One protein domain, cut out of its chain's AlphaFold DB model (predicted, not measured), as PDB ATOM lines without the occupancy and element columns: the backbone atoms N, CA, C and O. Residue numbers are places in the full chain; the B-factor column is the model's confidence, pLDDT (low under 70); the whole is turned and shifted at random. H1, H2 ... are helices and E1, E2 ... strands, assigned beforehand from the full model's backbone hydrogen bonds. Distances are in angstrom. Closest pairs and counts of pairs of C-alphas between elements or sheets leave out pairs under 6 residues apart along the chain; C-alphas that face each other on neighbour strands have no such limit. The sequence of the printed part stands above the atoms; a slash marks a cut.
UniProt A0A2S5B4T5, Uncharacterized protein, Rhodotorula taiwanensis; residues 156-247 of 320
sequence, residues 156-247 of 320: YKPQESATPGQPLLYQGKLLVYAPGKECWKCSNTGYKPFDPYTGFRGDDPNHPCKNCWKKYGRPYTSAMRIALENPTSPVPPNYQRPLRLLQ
ATOM      1  N   TYR A 156      15.035 -34.036  -0.991       87.56
ATOM      2  CA  TYR A 156      15.906 -34.760  -0.060       87.56
ATOM      3  C   TYR A 156      15.450 -36.225   0.040       87.56
ATOM      4  O   TYR A 156      14.572 -36.570   0.832       87.56
ATOM      5  N   LYS A 157      16.026 -37.087  -0.799       93.25
ATOM      6  CA  LYS A 157      15.663 -38.498  -0.917       93.25
ATOM      7  C   LYS A 157      16.910 -39.344  -0.677       93.25
ATOM      8  O   LYS A 157      17.748 -39.442  -1.570       93.25
ATOM      9  N   PRO A 158      17.055 -39.950   0.512       94.12
ATOM     10  CA  PRO A 158      18.135 -40.881   0.782       94.12
ATOM     11  C   PRO A 158      18.213 -41.992  -0.260       94.12
ATOM     12  O   PRO A 158      17.207 -42.632  -0.564       94.12
ATOM     13  N   GLN A 159      19.412 -42.203  -0.804       95.56
ATOM     14  CA  GLN A 159      19.701 -43.239  -1.797       95.56
ATOM     15  C   GLN A 159      20.818 -44.167  -1.325       95.56
ATOM     16  O   GLN A 159      21.674 -43.766  -0.543       95.56
ATOM     17  N   GLU A 160      20.796 -45.417  -1.781       95.81
ATOM     18  CA  GLU A 160      21.862 -46.397  -1.518       95.81
ATOM     19  C   GLU A 160      23.051 -46.226  -2.470       95.81
ATOM     20  O   GLU A 160      24.174 -46.595  -2.138       95.81
ATOM     21  N   SER A 161      22.813 -45.620  -3.635       95.25
ATOM     22  CA  SER A 161      23.844 -45.211  -4.583       95.25
ATOM     23  C   SER A 161      24.287 -43.775  -4.320       95.25
ATOM     24  O   SER A 161      23.479 -42.898  -4.005       95.25
ATOM     25  N   ALA A 162      25.585 -43.522  -4.476       93.19
ATOM     26  CA  ALA A 162      26.178 -42.208  -4.289       93.19
ATOM     27  C   ALA A 162      25.712 -41.235  -5.388       93.19
ATOM     28  O   ALA A 162      26.300 -41.174  -6.465       93.19
ATOM     29  N   THR A 163      24.674 -40.453  -5.093       91.06
ATOM     30  CA  THR A 163      24.118 -39.453  -6.013       91.06
ATOM     31  C   THR A 163      24.426 -38.036  -5.532       91.06
ATOM     32  O   THR A 163      24.185 -37.721  -4.360       91.06
ATOM     33  N   PRO A 164      24.960 -37.152  -6.400       87.62
ATOM     34  CA  PRO A 164      25.328 -35.798  -6.003       87.62
ATOM     35  C   PRO A 164      24.144 -35.030  -5.420       87.62
ATOM     36  O   PRO A 164      23.060 -35.002  -5.997       87.62
ATOM     37  N   GLY A 165      24.347 -34.397  -4.262       89.38
ATOM     38  CA  GLY A 165      23.294 -33.616  -3.614       89.38
ATOM     39  C   GLY A 165      22.222 -34.448  -2.903       89.38
ATOM     40  O   GLY A 165      21.283 -33.857  -2.369       89.38
ATOM     41  N   GLN A 166      22.386 -35.771  -2.811       93.31
ATOM     42  CA  GLN A 166      21.540 -36.644  -1.999       93.31
ATOM     43  C   GLN A 166      22.311 -37.220  -0.801       93.31
ATOM     44  O   GLN A 166      23.535 -37.382  -0.852       93.31
ATOM     45  N   PRO A 167      21.635 -37.496   0.326       95.44
ATOM     46  CA  PRO A 167      22.232 -38.237   1.429       95.44
ATOM     47  C   PRO A 167      22.366 -39.720   1.047       95.44
ATOM     48  O   PRO A 167      21.448 -40.320   0.490       95.44
ATOM     49  N   LEU A 168      23.516 -40.311   1.365       97.25
ATOM     50  CA  LEU A 168      23.838 -41.697   1.030       97.25
ATOM     51  C   LEU A 168      23.587 -42.604   2.233       97.25
ATOM     52  O   LEU A 168      24.238 -42.437   3.274       97.25
ATOM     53  N   LEU A 169      22.689 -43.573   2.080       97.88
ATOM     54  CA  LEU A 169      22.478 -44.615   3.076       97.88
ATOM     55  C   LEU A 169      23.710 -45.506   3.198       97.88
ATOM     56  O   LEU A 169      24.360 -45.837   2.214       97.88
ATOM     57  N   TYR A 170      23.973 -45.962   4.418       98.00
ATOM     58  CA  TYR A 170      24.973 -46.990   4.678       98.00
ATOM     59  C   TYR A 170      24.288 -48.181   5.338       98.00
ATOM     60  O   TYR A 170      23.806 -48.067   6.465       98.00
ATOM     61  N   GLN A 171      24.229 -49.321   4.642       97.31
ATOM     62  CA  GLN A 171      23.607 -50.555   5.150       97.31
ATOM     63  C   GLN A 171      22.138 -50.353   5.576       97.31
ATOM     64  O   GLN A 171      21.751 -50.717   6.689       97.31
ATOM     65  N   GLY A 172      21.340 -49.679   4.739       97.62
ATOM     66  CA  GLY A 172      19.939 -49.370   5.045       97.62
ATOM     67  C   GLY A 172      19.751 -48.426   6.240       97.62
ATOM     68  O   GLY A 172      18.664 -48.364   6.814       97.62
ATOM     69  N   LYS A 173      20.798 -47.703   6.660       98.38
ATOM     70  CA  LYS A 173      20.737 -46.715   7.744       98.38
ATOM     71  C   LYS A 173      20.903 -45.300   7.208       98.38
ATOM     72  O   LYS A 173      21.642 -45.071   6.253       98.38
ATOM     73  N   LEU A 174      20.271 -44.356   7.895       97.75
ATOM     74  CA  LEU A 174      20.399 -42.913   7.710       97.75
ATOM     75  C   LEU A 174      21.016 -42.295   8.972       97.75
ATOM     76  O   LEU A 174      20.711 -42.716  10.092       97.75
ATOM     77  N   LEU A 175      21.884 -41.294   8.820       98.06
ATOM     78  CA  LEU A 175      22.437 -40.583   9.974       98.06
ATOM     79  C   LEU A 175      21.454 -39.544  10.510       98.06
ATOM     80  O   LEU A 175      21.005 -38.659   9.781       98.06
ATOM     81  N   VAL A 176      21.185 -39.626  11.813       97.62
ATOM     82  CA  VAL A 176      20.397 -38.638  12.556       97.62
ATOM     83  C   VAL A 176      21.215 -38.167  13.752       97.62
ATOM     84  O   VAL A 176      21.391 -38.883  14.743       97.62
ATOM     85  N   TYR A 177      21.756 -36.961  13.646       97.25
ATOM     86  CA  TYR A 177      22.558 -36.330  14.684       97.25
ATOM     87  C   TYR A 177      21.670 -35.742  15.783       97.25
ATOM     88  O   TYR A 177      20.534 -35.339  15.556       97.25
ATOM     89  N   ALA A 178      22.202 -35.664  17.001       97.00
ATOM     90  CA  ALA A 178      21.577 -34.843  18.031       97.00
ATOM     91  C   ALA A 178      21.652 -33.356  17.622       97.00
ATOM     92  O   ALA A 178      22.636 -32.959  16.984       97.00
ATOM     93  N   PRO A 179      20.666 -32.524  18.001       95.44
ATOM     94  CA  PRO A 179      20.672 -31.106  17.658       95.44
ATOM     95  C   PRO A 179      21.963 -30.429  18.143       95.44
ATOM     96  O   PRO A 179      22.426 -30.658  19.262       95.44
ATOM     97  N   GLY A 180      22.580 -29.633  17.266       94.75
ATOM     98  CA  GLY A 180      23.834 -28.923  17.539       94.75
ATOM     99  C   GLY A 180      25.105 -29.784  17.534       94.75
ATOM    100  O   GLY A 180      26.184 -29.270  17.827       94.75
ATOM    101  N   LYS A 181      25.030 -31.086  17.214       96.75
ATOM    102  CA  LYS A 181      26.227 -31.926  17.057       96.75
ATOM    103  C   LYS A 181      26.687 -31.958  15.606       96.75
ATOM    104  O   LYS A 181      25.966 -32.416  14.725       96.75
ATOM    105  N   GLU A 182      27.930 -31.537  15.388       96.50
ATOM    106  CA  GLU A 182      28.624 -31.663  14.111       96.50
ATOM    107  C   GLU A 182      29.889 -32.513  14.259       96.50
ATOM    108  O   GLU A 182      30.695 -32.318  15.171       96.50
ATOM    109  N   CYS A 183      30.059 -33.502  13.382       96.88
ATOM    110  CA  CYS A 183      31.278 -34.291  13.331       96.88
ATOM    111  C   CYS A 183      32.350 -33.546  12.535       96.88
ATOM    112  O   CYS A 183      32.192 -33.339  11.340       96.88
ATOM    113  N   TRP A 184      33.489 -33.246  13.154       96.06
ATOM    114  CA  TRP A 184      34.606 -32.586  12.472       96.06
ATOM    115  C   TRP A 184      35.264 -33.438  11.372       96.06
ATOM    116  O   TRP A 184      35.908 -32.895  10.485       96.06
ATOM    117  N   LYS A 185      35.108 -34.771  11.407       95.50
ATOM    118  CA  LYS A 185      35.729 -35.683  10.427       95.50
ATOM    119  C   LYS A 185      34.959 -35.781   9.111       95.50
ATOM    120  O   LYS A 185      35.572 -36.019   8.082       95.50
ATOM    121  N   CYS A 186      33.632 -35.676   9.157       96.31
ATOM    122  CA  CYS A 186      32.758 -35.830   7.988       96.31
ATOM    123  C   CYS A 186      31.764 -34.678   7.806       96.31
ATOM    124  O   CYS A 186      30.924 -34.734   6.927       96.31
ATOM    125  N   SER A 187      31.776 -33.651   8.657       95.56
ATOM    126  CA  SER A 187      30.851 -32.505   8.585       95.56
ATOM    127  C   SER A 187      29.372 -32.905   8.468       95.56
ATOM    128  O   SER A 187      28.606 -32.291   7.727       95.56
ATOM    129  N   ASN A 188      28.977 -33.957   9.193       96.62
ATOM    130  CA  ASN A 188      27.640 -34.567   9.183       96.62
ATOM    131  C   ASN A 188      27.184 -35.207   7.860       96.62
ATOM    132  O   ASN A 188      26.013 -35.559   7.731       96.62
ATOM    133  N   THR A 189      28.080 -35.420   6.897       96.50
ATOM    134  CA  THR A 189      27.762 -36.156   5.657       96.50
ATOM    135  C   THR A 189      27.751 -37.664   5.882       96.50
ATOM    136  O   THR A 189      27.132 -38.404   5.128       96.50
ATOM    137  N   GLY A 190      28.430 -38.130   6.936       97.25
ATOM    138  CA  GLY A 190      28.618 -39.552   7.223       97.25
ATOM    139  C   GLY A 190      29.815 -40.189   6.539       97.25
ATOM    140  O   GLY A 190      30.194 -41.298   6.912       97.25
ATOM    141  N   TYR A 191      30.458 -39.478   5.623       97.31
ATOM    142  CA  TYR A 191      31.566 -39.977   4.822       97.31
ATOM    143  C   TYR A 191      32.760 -39.055   4.995       97.31
ATOM    144  O   TYR A 191      32.612 -37.840   5.129       97.31
ATOM    145  N   LYS A 192      33.950 -39.634   5.118       96.06
ATOM    146  CA  LYS A 192      35.157 -38.820   5.230       96.06
ATOM    147  C   LYS A 192      35.387 -38.100   3.902       96.06
ATOM    148  O   LYS A 192      35.042 -38.654   2.857       96.06
ATOM    149  N   PRO A 193      35.970 -36.895   3.926       93.88
ATOM    150  CA  PRO A 193      36.426 -36.297   2.693       93.88
ATOM    151  C   PRO A 193      37.496 -37.180   2.043       93.88
ATOM    152  O   PRO A 193      38.173 -37.941   2.744       93.88
ATOM    153  N   PHE A 194      37.655 -37.054   0.724       90.25
ATOM    154  CA  PHE A 194      38.809 -37.622   0.028       90.25
ATOM    155  C   PHE A 194      40.108 -37.189   0.712       90.25
ATOM    156  O   PHE A 194      40.169 -36.130   1.348       90.25
ATOM    157  N   ASP A 195      41.134 -38.034   0.602       83.19
ATOM    158  CA  ASP A 195      42.424 -37.788   1.235       83.19
ATOM    159  C   ASP A 195      42.919 -36.370   0.877       83.19
ATOM    160  O   ASP A 195      42.964 -36.027  -0.313       83.19
ATOM    161  N   PRO A 196      43.266 -35.527   1.875       77.88
ATOM    162  CA  PRO A 196      43.718 -34.158   1.644       77.88
ATOM    163  C   PRO A 196      44.882 -34.050   0.650       77.88
ATOM    164  O   PRO A 196      45.000 -33.021  -0.019       77.88
ATOM    165  N   TYR A 197      45.709 -35.090   0.502       80.50
ATOM    166  CA  TYR A 197      46.833 -35.096  -0.437       80.50
ATOM    167  C   TYR A 197      46.413 -35.225  -1.904       80.50
ATOM    168  O   TYR A 197      47.186 -34.881  -2.795       80.50
ATOM    169  N   THR A 198      45.184 -35.659  -2.182       76.19
ATOM    170  CA  THR A 198      44.693 -35.820  -3.560       76.19
ATOM    171  C   THR A 198      44.256 -34.503  -4.205       76.19
ATOM    172  O   THR A 198      44.046 -34.442  -5.412       76.19
ATOM    173  N   GLY A 199      44.093 -33.433  -3.416       74.25
ATOM    174  CA  GLY A 199      43.598 -32.141  -3.900       74.25
ATOM    175  C   GLY A 199      42.113 -32.130  -4.292       74.25
ATOM    176  O   GLY A 199      41.579 -31.070  -4.632       74.25
ATOM    177  N   PHE A 200      41.422 -33.270  -4.211       77.12
ATOM    178  CA  PHE A 200      40.000 -33.380  -4.508       77.12
ATOM    179  C   PHE A 200      39.153 -32.922  -3.313       77.12
ATOM    180  O   PHE A 200      39.344 -33.347  -2.176       77.12
ATOM    181  N   ARG A 201      38.189 -32.029  -3.568       79.25
ATOM    182  CA  ARG A 201      37.217 -31.577  -2.564       79.25
ATOM    183  C   ARG A 201      35.935 -32.386  -2.716       79.25
ATOM    184  O   ARG A 201      35.224 -32.202  -3.693       79.25
ATOM    185  N   GLY A 202      35.622 -33.229  -1.741       86.94
ATOM    186  CA  GLY A 202      34.366 -33.973  -1.713       86.94
ATOM    187  C   GLY A 202      34.360 -35.046  -0.637       86.94
ATOM    188  O   GLY A 202      35.374 -35.236   0.028       86.94
ATOM    189  N   ASP A 203      33.222 -35.708  -0.467       93.44
ATOM    190  CA  ASP A 203      33.021 -36.837   0.440       93.44
ATOM    191  C   ASP A 203      33.183 -38.161  -0.325       93.44
ATOM    192  O   ASP A 203      32.640 -38.299  -1.421       93.44
ATOM    193  N   ASP A 204      33.914 -39.123   0.245       93.81
ATOM    194  CA  ASP A 204      34.189 -40.422  -0.375       93.81
ATOM    195  C   ASP A 204      33.201 -41.503   0.119       93.81
ATOM    196  O   ASP A 204      33.262 -41.892   1.296       93.81
ATOM    197  N   PRO A 205      32.319 -42.035  -0.754       95.38
ATOM    198  CA  PRO A 205      31.380 -43.111  -0.420       95.38
ATOM    199  C   PRO A 205      32.043 -44.363   0.164       95.38
ATOM    200  O   PRO A 205      31.446 -45.044   1.000       95.38
ATOM    201  N   ASN A 206      33.288 -44.646  -0.224       95.56
ATOM    202  CA  ASN A 206      34.024 -45.836   0.207       95.56
ATOM    203  C   ASN A 206      34.645 -45.681   1.602       95.56
ATOM    204  O   ASN A 206      35.103 -46.659   2.195       95.56
ATOM    205  N   HIS A 207      34.625 -44.470   2.167       96.12
ATOM    206  CA  HIS A 207      35.209 -44.173   3.472       96.12
ATOM    207  C   HIS A 207      34.158 -43.667   4.475       96.12
ATOM    208  O   HIS A 207      34.214 -42.518   4.933       96.12
ATOM    209  N   PRO A 208      33.217 -44.532   4.910       97.75
ATOM    210  CA  PRO A 208      32.220 -44.161   5.903       97.75
ATOM    211  C   PRO A 208      32.882 -43.801   7.241       97.75
ATOM    212  O   PRO A 208      33.804 -44.462   7.741       97.75
ATOM    213  N   CYS A 209      32.380 -42.753   7.891       97.94
ATOM    214  CA  CYS A 209      32.804 -42.365   9.229       97.94
ATOM    215  C   CYS A 209      32.238 -43.356  10.260       97.94
ATOM    216  O   CYS A 209      31.171 -43.133  10.838       97.94
ATOM    217  N   LYS A 210      32.963 -44.459  10.500       98.00
ATOM    218  CA  LYS A 210      32.543 -45.592  11.355       98.00
ATOM    219  C   LYS A 210      31.952 -45.162  12.707       98.00
ATOM    220  O   LYS A 210      30.927 -45.687  13.130       98.00
ATOM    221  N   ASN A 211      32.548 -44.159  13.358       98.06
ATOM    222  CA  ASN A 211      32.067 -43.650  14.647       98.06
ATOM    223  C   ASN A 211      30.700 -42.959  14.539       98.06
ATOM    224  O   ASN A 211      29.862 -43.128  15.424       98.06
ATOM    225  N   CYS A 212      30.460 -42.196  13.468       98.38
ATOM    226  CA  CYS A 212      29.163 -41.565  13.236       98.38
ATOM    227  C   CYS A 212      28.095 -42.607  12.930       98.38
ATOM    228  O   CYS A 212      27.049 -42.580  13.567       98.38
ATOM    229  N   TRP A 213      28.373 -43.557  12.037       98.25
ATOM    230  CA  TRP A 213      27.420 -44.612  11.687       98.25
ATOM    231  C   TRP A 213      27.072 -45.517  12.868       98.25
ATOM    232  O   TRP A 213      25.904 -45.848  13.054       98.25
ATOM    233  N   LYS A 214      28.044 -45.841  13.730       98.25
ATOM    234  CA  LYS A 214      27.792 -46.608  14.958       98.25
ATOM    235  C   LYS A 214      26.922 -45.845  15.967       98.25
ATOM    236  O   LYS A 214      26.094 -46.457  16.629       98.25
ATOM    237  N   LYS A 215      27.124 -44.529  16.113       98.25
ATOM    238  CA  LYS A 215      26.472 -43.715  17.159       98.25
ATOM    239  C   LYS A 215      25.135 -43.100  16.733       98.25
ATOM    240  O   LYS A 215      24.227 -42.991  17.549       98.25
ATOM    241  N   TYR A 216      25.043 -42.660  15.484       98.25
ATOM    242  CA  TYR A 216      23.935 -41.865  14.947       98.25
ATOM    243  C   TYR A 216      23.209 -42.560  13.790       98.25
ATOM    244  O   TYR A 216      22.217 -42.028  13.296       98.25
ATOM    245  N   GLY A 217      23.687 -43.724  13.339       98.06
ATOM    246  CA  GLY A 217      23.024 -44.497  12.295       98.06
ATOM    247  C   GLY A 217      21.711 -45.072  12.812       98.06
ATOM    248  O   GLY A 217      21.698 -45.863  13.758       98.06
ATOM    249  N   ARG A 218      20.604 -44.675  12.191       98.12
ATOM    250  CA  ARG A 218      19.265 -45.202  12.460       98.12
ATOM    251  C   ARG A 218      18.786 -46.005  11.254       98.12
ATOM    252  O   ARG A 218      19.073 -45.585  10.137       98.12
ATOM    253  N   PRO A 219      18.092 -47.142  11.444       98.19
ATOM    254  CA  PRO A 219      17.505 -47.870  10.324       98.19
ATOM    255  C   PRO A 219      16.561 -46.945   9.553       98.19
ATOM    256  O   PRO A 219      15.752 -46.237  10.156       98.19
ATOM    257  N   TYR A 220      16.693 -46.928   8.231       97.75
ATOM    258  CA  TYR A 220      15.863 -46.118   7.356       97.75
ATOM    259  C   TYR A 220      14.518 -46.810   7.144       97.75
ATOM    260  O   TYR A 220      14.349 -47.656   6.268       97.75
ATOM    261  N   THR A 221      13.561 -46.478   8.004       97.06
ATOM    262  CA  THR A 221      12.208 -47.035   7.953       97.06
ATOM    263  C   THR A 221      11.315 -46.246   6.994       97.06
ATOM    264  O   THR A 221      11.594 -45.096   6.645       97.06
ATOM    265  N   SER A 222      10.189 -46.842   6.595       93.88
ATOM    266  CA  SER A 222       9.148 -46.168   5.804       93.88
ATOM    267  C   SER A 222       8.635 -44.889   6.476       93.88
ATOM    268  O   SER A 222       8.390 -43.901   5.794       93.88
ATOM    269  N   ALA A 223       8.556 -44.863   7.809       93.94
ATOM    270  CA  ALA A 223       8.172 -43.669   8.558       93.94
ATOM    271  C   ALA A 223       9.162 -42.505   8.356       93.94
ATOM    272  O   ALA A 223       8.738 -41.364   8.176       93.94
ATOM    273  N   MET A 224      10.473 -42.782   8.328       93.69
ATOM    274  CA  MET A 224      11.472 -41.753   8.012       93.69
ATOM    275  C   MET A 224      11.329 -41.268   6.572       93.69
ATOM    276  O   MET A 224      11.389 -40.069   6.327       93.69
ATOM    277  N   ARG A 225      11.096 -42.177   5.622       93.25
ATOM    278  CA  ARG A 225      10.864 -41.815   4.217       93.25
ATOM    279  C   ARG A 225       9.695 -40.842   4.063       93.25
ATOM    280  O   ARG A 225       9.888 -39.774   3.496       93.25
ATOM    281  N   ILE A 226       8.543 -41.163   4.650       91.94
ATOM    282  CA  ILE A 226       7.339 -40.318   4.596       91.94
ATOM    283  C   ILE A 226       7.599 -38.941   5.228       91.94
ATOM    284  O   ILE A 226       7.175 -37.920   4.691       91.94
ATOM    285  N   ALA A 227       8.330 -38.891   6.347       90.56
ATOM    286  CA  ALA A 227       8.671 -37.629   7.003       90.56
ATOM    287  C   ALA A 227       9.591 -36.739   6.147       90.56
ATOM    288  O   ALA A 227       9.458 -35.517   6.183       90.56
ATOM    289  N   LEU A 228      10.513 -37.340   5.390       91.00
ATOM    290  CA  LEU A 228      11.448 -36.635   4.507       91.00
ATOM    291  C   LEU A 228      10.803 -36.203   3.180       91.00
ATOM    292  O   LEU A 228      11.192 -35.180   2.625       91.00
ATOM    293  N   GLU A 229       9.843 -36.976   2.670       88.94
ATOM    294  CA  GLU A 229       9.154 -36.702   1.401       88.94
ATOM    295  C   GLU A 229       8.106 -35.590   1.509       88.94
ATOM    296  O   GLU A 229       7.661 -35.086   0.482       88.94
ATOM    297  N   ASN A 230       7.724 -35.177   2.721       86.94
ATOM    298  CA  ASN A 230       6.741 -34.118   2.910       86.94
ATOM    299  C   ASN A 230       7.316 -32.757   2.457       86.94
ATOM    300  O   ASN A 230       8.132 -32.176   3.177       86.94
ATOM    301  N   PRO A 231       6.873 -32.199   1.311       78.88
ATOM    302  CA  PRO A 231       7.445 -30.972   0.755       78.88
ATOM    303  C   PRO A 231       7.173 -29.744   1.635       78.88
ATOM    304  O   PRO A 231       7.847 -28.723   1.510       78.88
ATOM    305  N   THR A 232       6.184 -29.839   2.524       84.25
ATOM    306  CA  THR A 232       5.766 -28.766   3.425       84.25
ATOM    307  C   THR A 232       6.659 -28.685   4.664       84.25
ATOM    308  O   THR A 232       6.710 -27.641   5.316       84.25
ATOM    309  N   SER A 233       7.367 -29.767   5.013       80.62
ATOM    310  CA  SER A 233       8.240 -29.799   6.186       80.62
ATOM    311  C   SER A 233       9.692 -29.523   5.782       80.62
ATOM    312  O   SER A 233      10.237 -30.229   4.932       80.62
ATOM    313  N   PRO A 234      10.366 -28.518   6.370       85.81
ATOM    314  CA  PRO A 234      11.786 -28.324   6.122       85.81
ATOM    315  C   PRO A 234      12.566 -29.536   6.637       85.81
ATOM    316  O   PRO A 234      12.341 -29.984   7.763       85.81
ATOM    317  N   VAL A 235      13.517 -30.035   5.838       85.62
ATOM    318  CA  VAL A 235      14.417 -31.126   6.247       85.62
ATOM    319  C   VAL A 235      15.067 -30.744   7.576       85.62
ATOM    320  O   VAL A 235      15.764 -29.723   7.634       85.62
ATOM    321  N   PRO A 236      14.866 -31.522   8.653       88.50
ATOM    322  CA  PRO A 236      15.404 -31.119   9.938       88.50
ATOM    323  C   PRO A 236      16.938 -31.034   9.884       88.50
ATOM    324  O   PRO A 236      17.589 -31.914   9.317       88.50
ATOM    325  N   PRO A 237      17.555 -30.015  10.507       90.06
ATOM    326  CA  PRO A 237      19.003 -29.763  10.415       90.06
ATOM    327  C   PRO A 237      19.864 -30.883  11.028       90.06
ATOM    328  O   PRO A 237      21.088 -30.889  10.903       90.06
ATOM    329  N   ASN A 238      19.207 -31.816  11.710       94.88
ATOM    330  CA  ASN A 238      19.769 -32.952  12.418       94.88
ATOM    331  C   ASN A 238      20.064 -34.138  11.489       94.88
ATOM    332  O   ASN A 238      20.797 -35.048  11.872       94.88
ATOM    333  N   TYR A 239      19.468 -34.170  10.298       96.06
ATOM    334  CA  TYR A 239      19.684 -35.259   9.356       96.06
ATOM    335  C   TYR A 239      21.047 -35.160   8.671       96.06
ATOM    336  O   TYR A 239      21.716 -34.122   8.678       96.06
ATOM    337  N   GLN A 240      21.463 -36.280   8.087       96.56
ATOM    338  CA  GLN A 240      22.650 -36.383   7.253       96.56
ATOM    339  C   GLN A 240      22.696 -35.250   6.224       96.56
ATOM    340  O   GLN A 240      21.744 -35.028   5.475       96.56
ATOM    341  N   ARG A 241      23.814 -34.537   6.143       95.06
ATOM    342  CA  ARG A 241      23.983 -33.560   5.067       95.06
ATOM    343  C   ARG A 241      24.145 -34.295   3.729       95.06
ATOM    344  O   ARG A 241      24.766 -35.360   3.714       95.06
ATOM    345  N   PRO A 242      23.622 -33.744   2.620       94.62
ATOM    346  CA  PRO A 242      23.855 -34.292   1.291       94.62
ATOM    347  C   PRO A 242      25.336 -34.539   1.018       94.62
ATOM    348  O   PRO A 242      26.176 -33.730   1.435       94.62
ATOM    349  N   LEU A 243      25.658 -35.624   0.310       93.44
ATOM    350  CA  LEU A 243      27.038 -35.864  -0.087       93.44
ATOM    351  C   LEU A 243      27.496 -34.775  -1.047       93.44
ATOM    352  O   LEU A 243      26.852 -34.487  -2.063       93.44
ATOM    353  N   ARG A 244      28.672 -34.232  -0.755       90.06
ATOM    354  CA  ARG A 244      29.442 -33.431  -1.698       90.06
ATOM    355  C   ARG A 244      30.284 -34.406  -2.494       90.06
ATOM    356  O   ARG A 244      31.499 -34.465  -2.325       90.06
ATOM    357  N   LEU A 245      29.637 -35.226  -3.313       85.19
ATOM    358  CA  LEU A 245      30.398 -35.950  -4.317       85.19
ATOM    359  C   LEU A 245      31.143 -34.910  -5.132       85.19
ATOM    360  O   LEU A 245      30.600 -33.831  -5.399       85.19
ATOM    361  N   LEU A 246      32.385 -35.226  -5.500       73.38
ATOM    362  CA  LEU A 246      32.959 -34.500  -6.610       73.38
ATOM    363  C   LEU A 246      31.922 -34.600  -7.714       73.38
ATOM    364  O   LEU A 246      31.571 -35.698  -8.144       73.38
ATOM    365  N   GLN A 247      31.427 -33.450  -8.159       57.56
ATOM    366  CA  GLN A 247      31.080 -33.355  -9.554       57.56
ATOM    367  C   GLN A 247      32.393 -33.672 -10.264       57.56
ATOM    368  O   GLN A 247      33.204 -32.792 -10.538       57.56
TER     369      GLN A 247
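AT A GLANCE: This is residues 156 to 247 of the 320 residues of an uncharacterized protein of Rhodotorula taiwanensis (UniProt A0A2S5B4T5). With little regular structure, loops make most of an elongated body; two small two-stranded sheets, E2-E3 and E1-E4, are joined by helix H1, with H2 at one end and the E2-E3 hairpin loop at the other. The printed part has 92 residues, 30 in named elements, mixed, ordered E1, E2, E3, H1, E4, H2; both sheets are antiparallel. It is compact, radius of gyration of the C-alphas 12.8 A, spanning 41 by 26 by 23 A.

HOW THE PARTS SIT: E2, residues 191 to 193, and E3, residues 203 to 208, form an antiparallel hairpin; N 192 and O 207 are within hydrogen-bond range at 2.9 A. E1, residues 173 to 175, and E4, residues 217 to 219, are antiparallel; N 174 and O 218 are 2.8 A apart. The closest C-alphas of E1 and H1, residues 210 to 216, are Leu 175 and Tyr 216, 5.3 A. H2, residues 222 to 229, is apart from H1. In both helices every O i to N i+4 pair is within hydrogen-bond range.

IN THESE COORDINATES: E1 begins at C-alpha 173 (20.737, -46.715, 7.744); H2, 10.4 A long, ends at C-alpha 229 (9.154, -36.702, 1.401). H1 measures 10.0 A, E3 9.2 A.

THE WHOLE: The farthest C-alphas, Tyr 197 and Thr 232, are 41.7 A apart. The printed part has no cut; E1 to E2 is a long link. Residue 247 is under pLDDT 70.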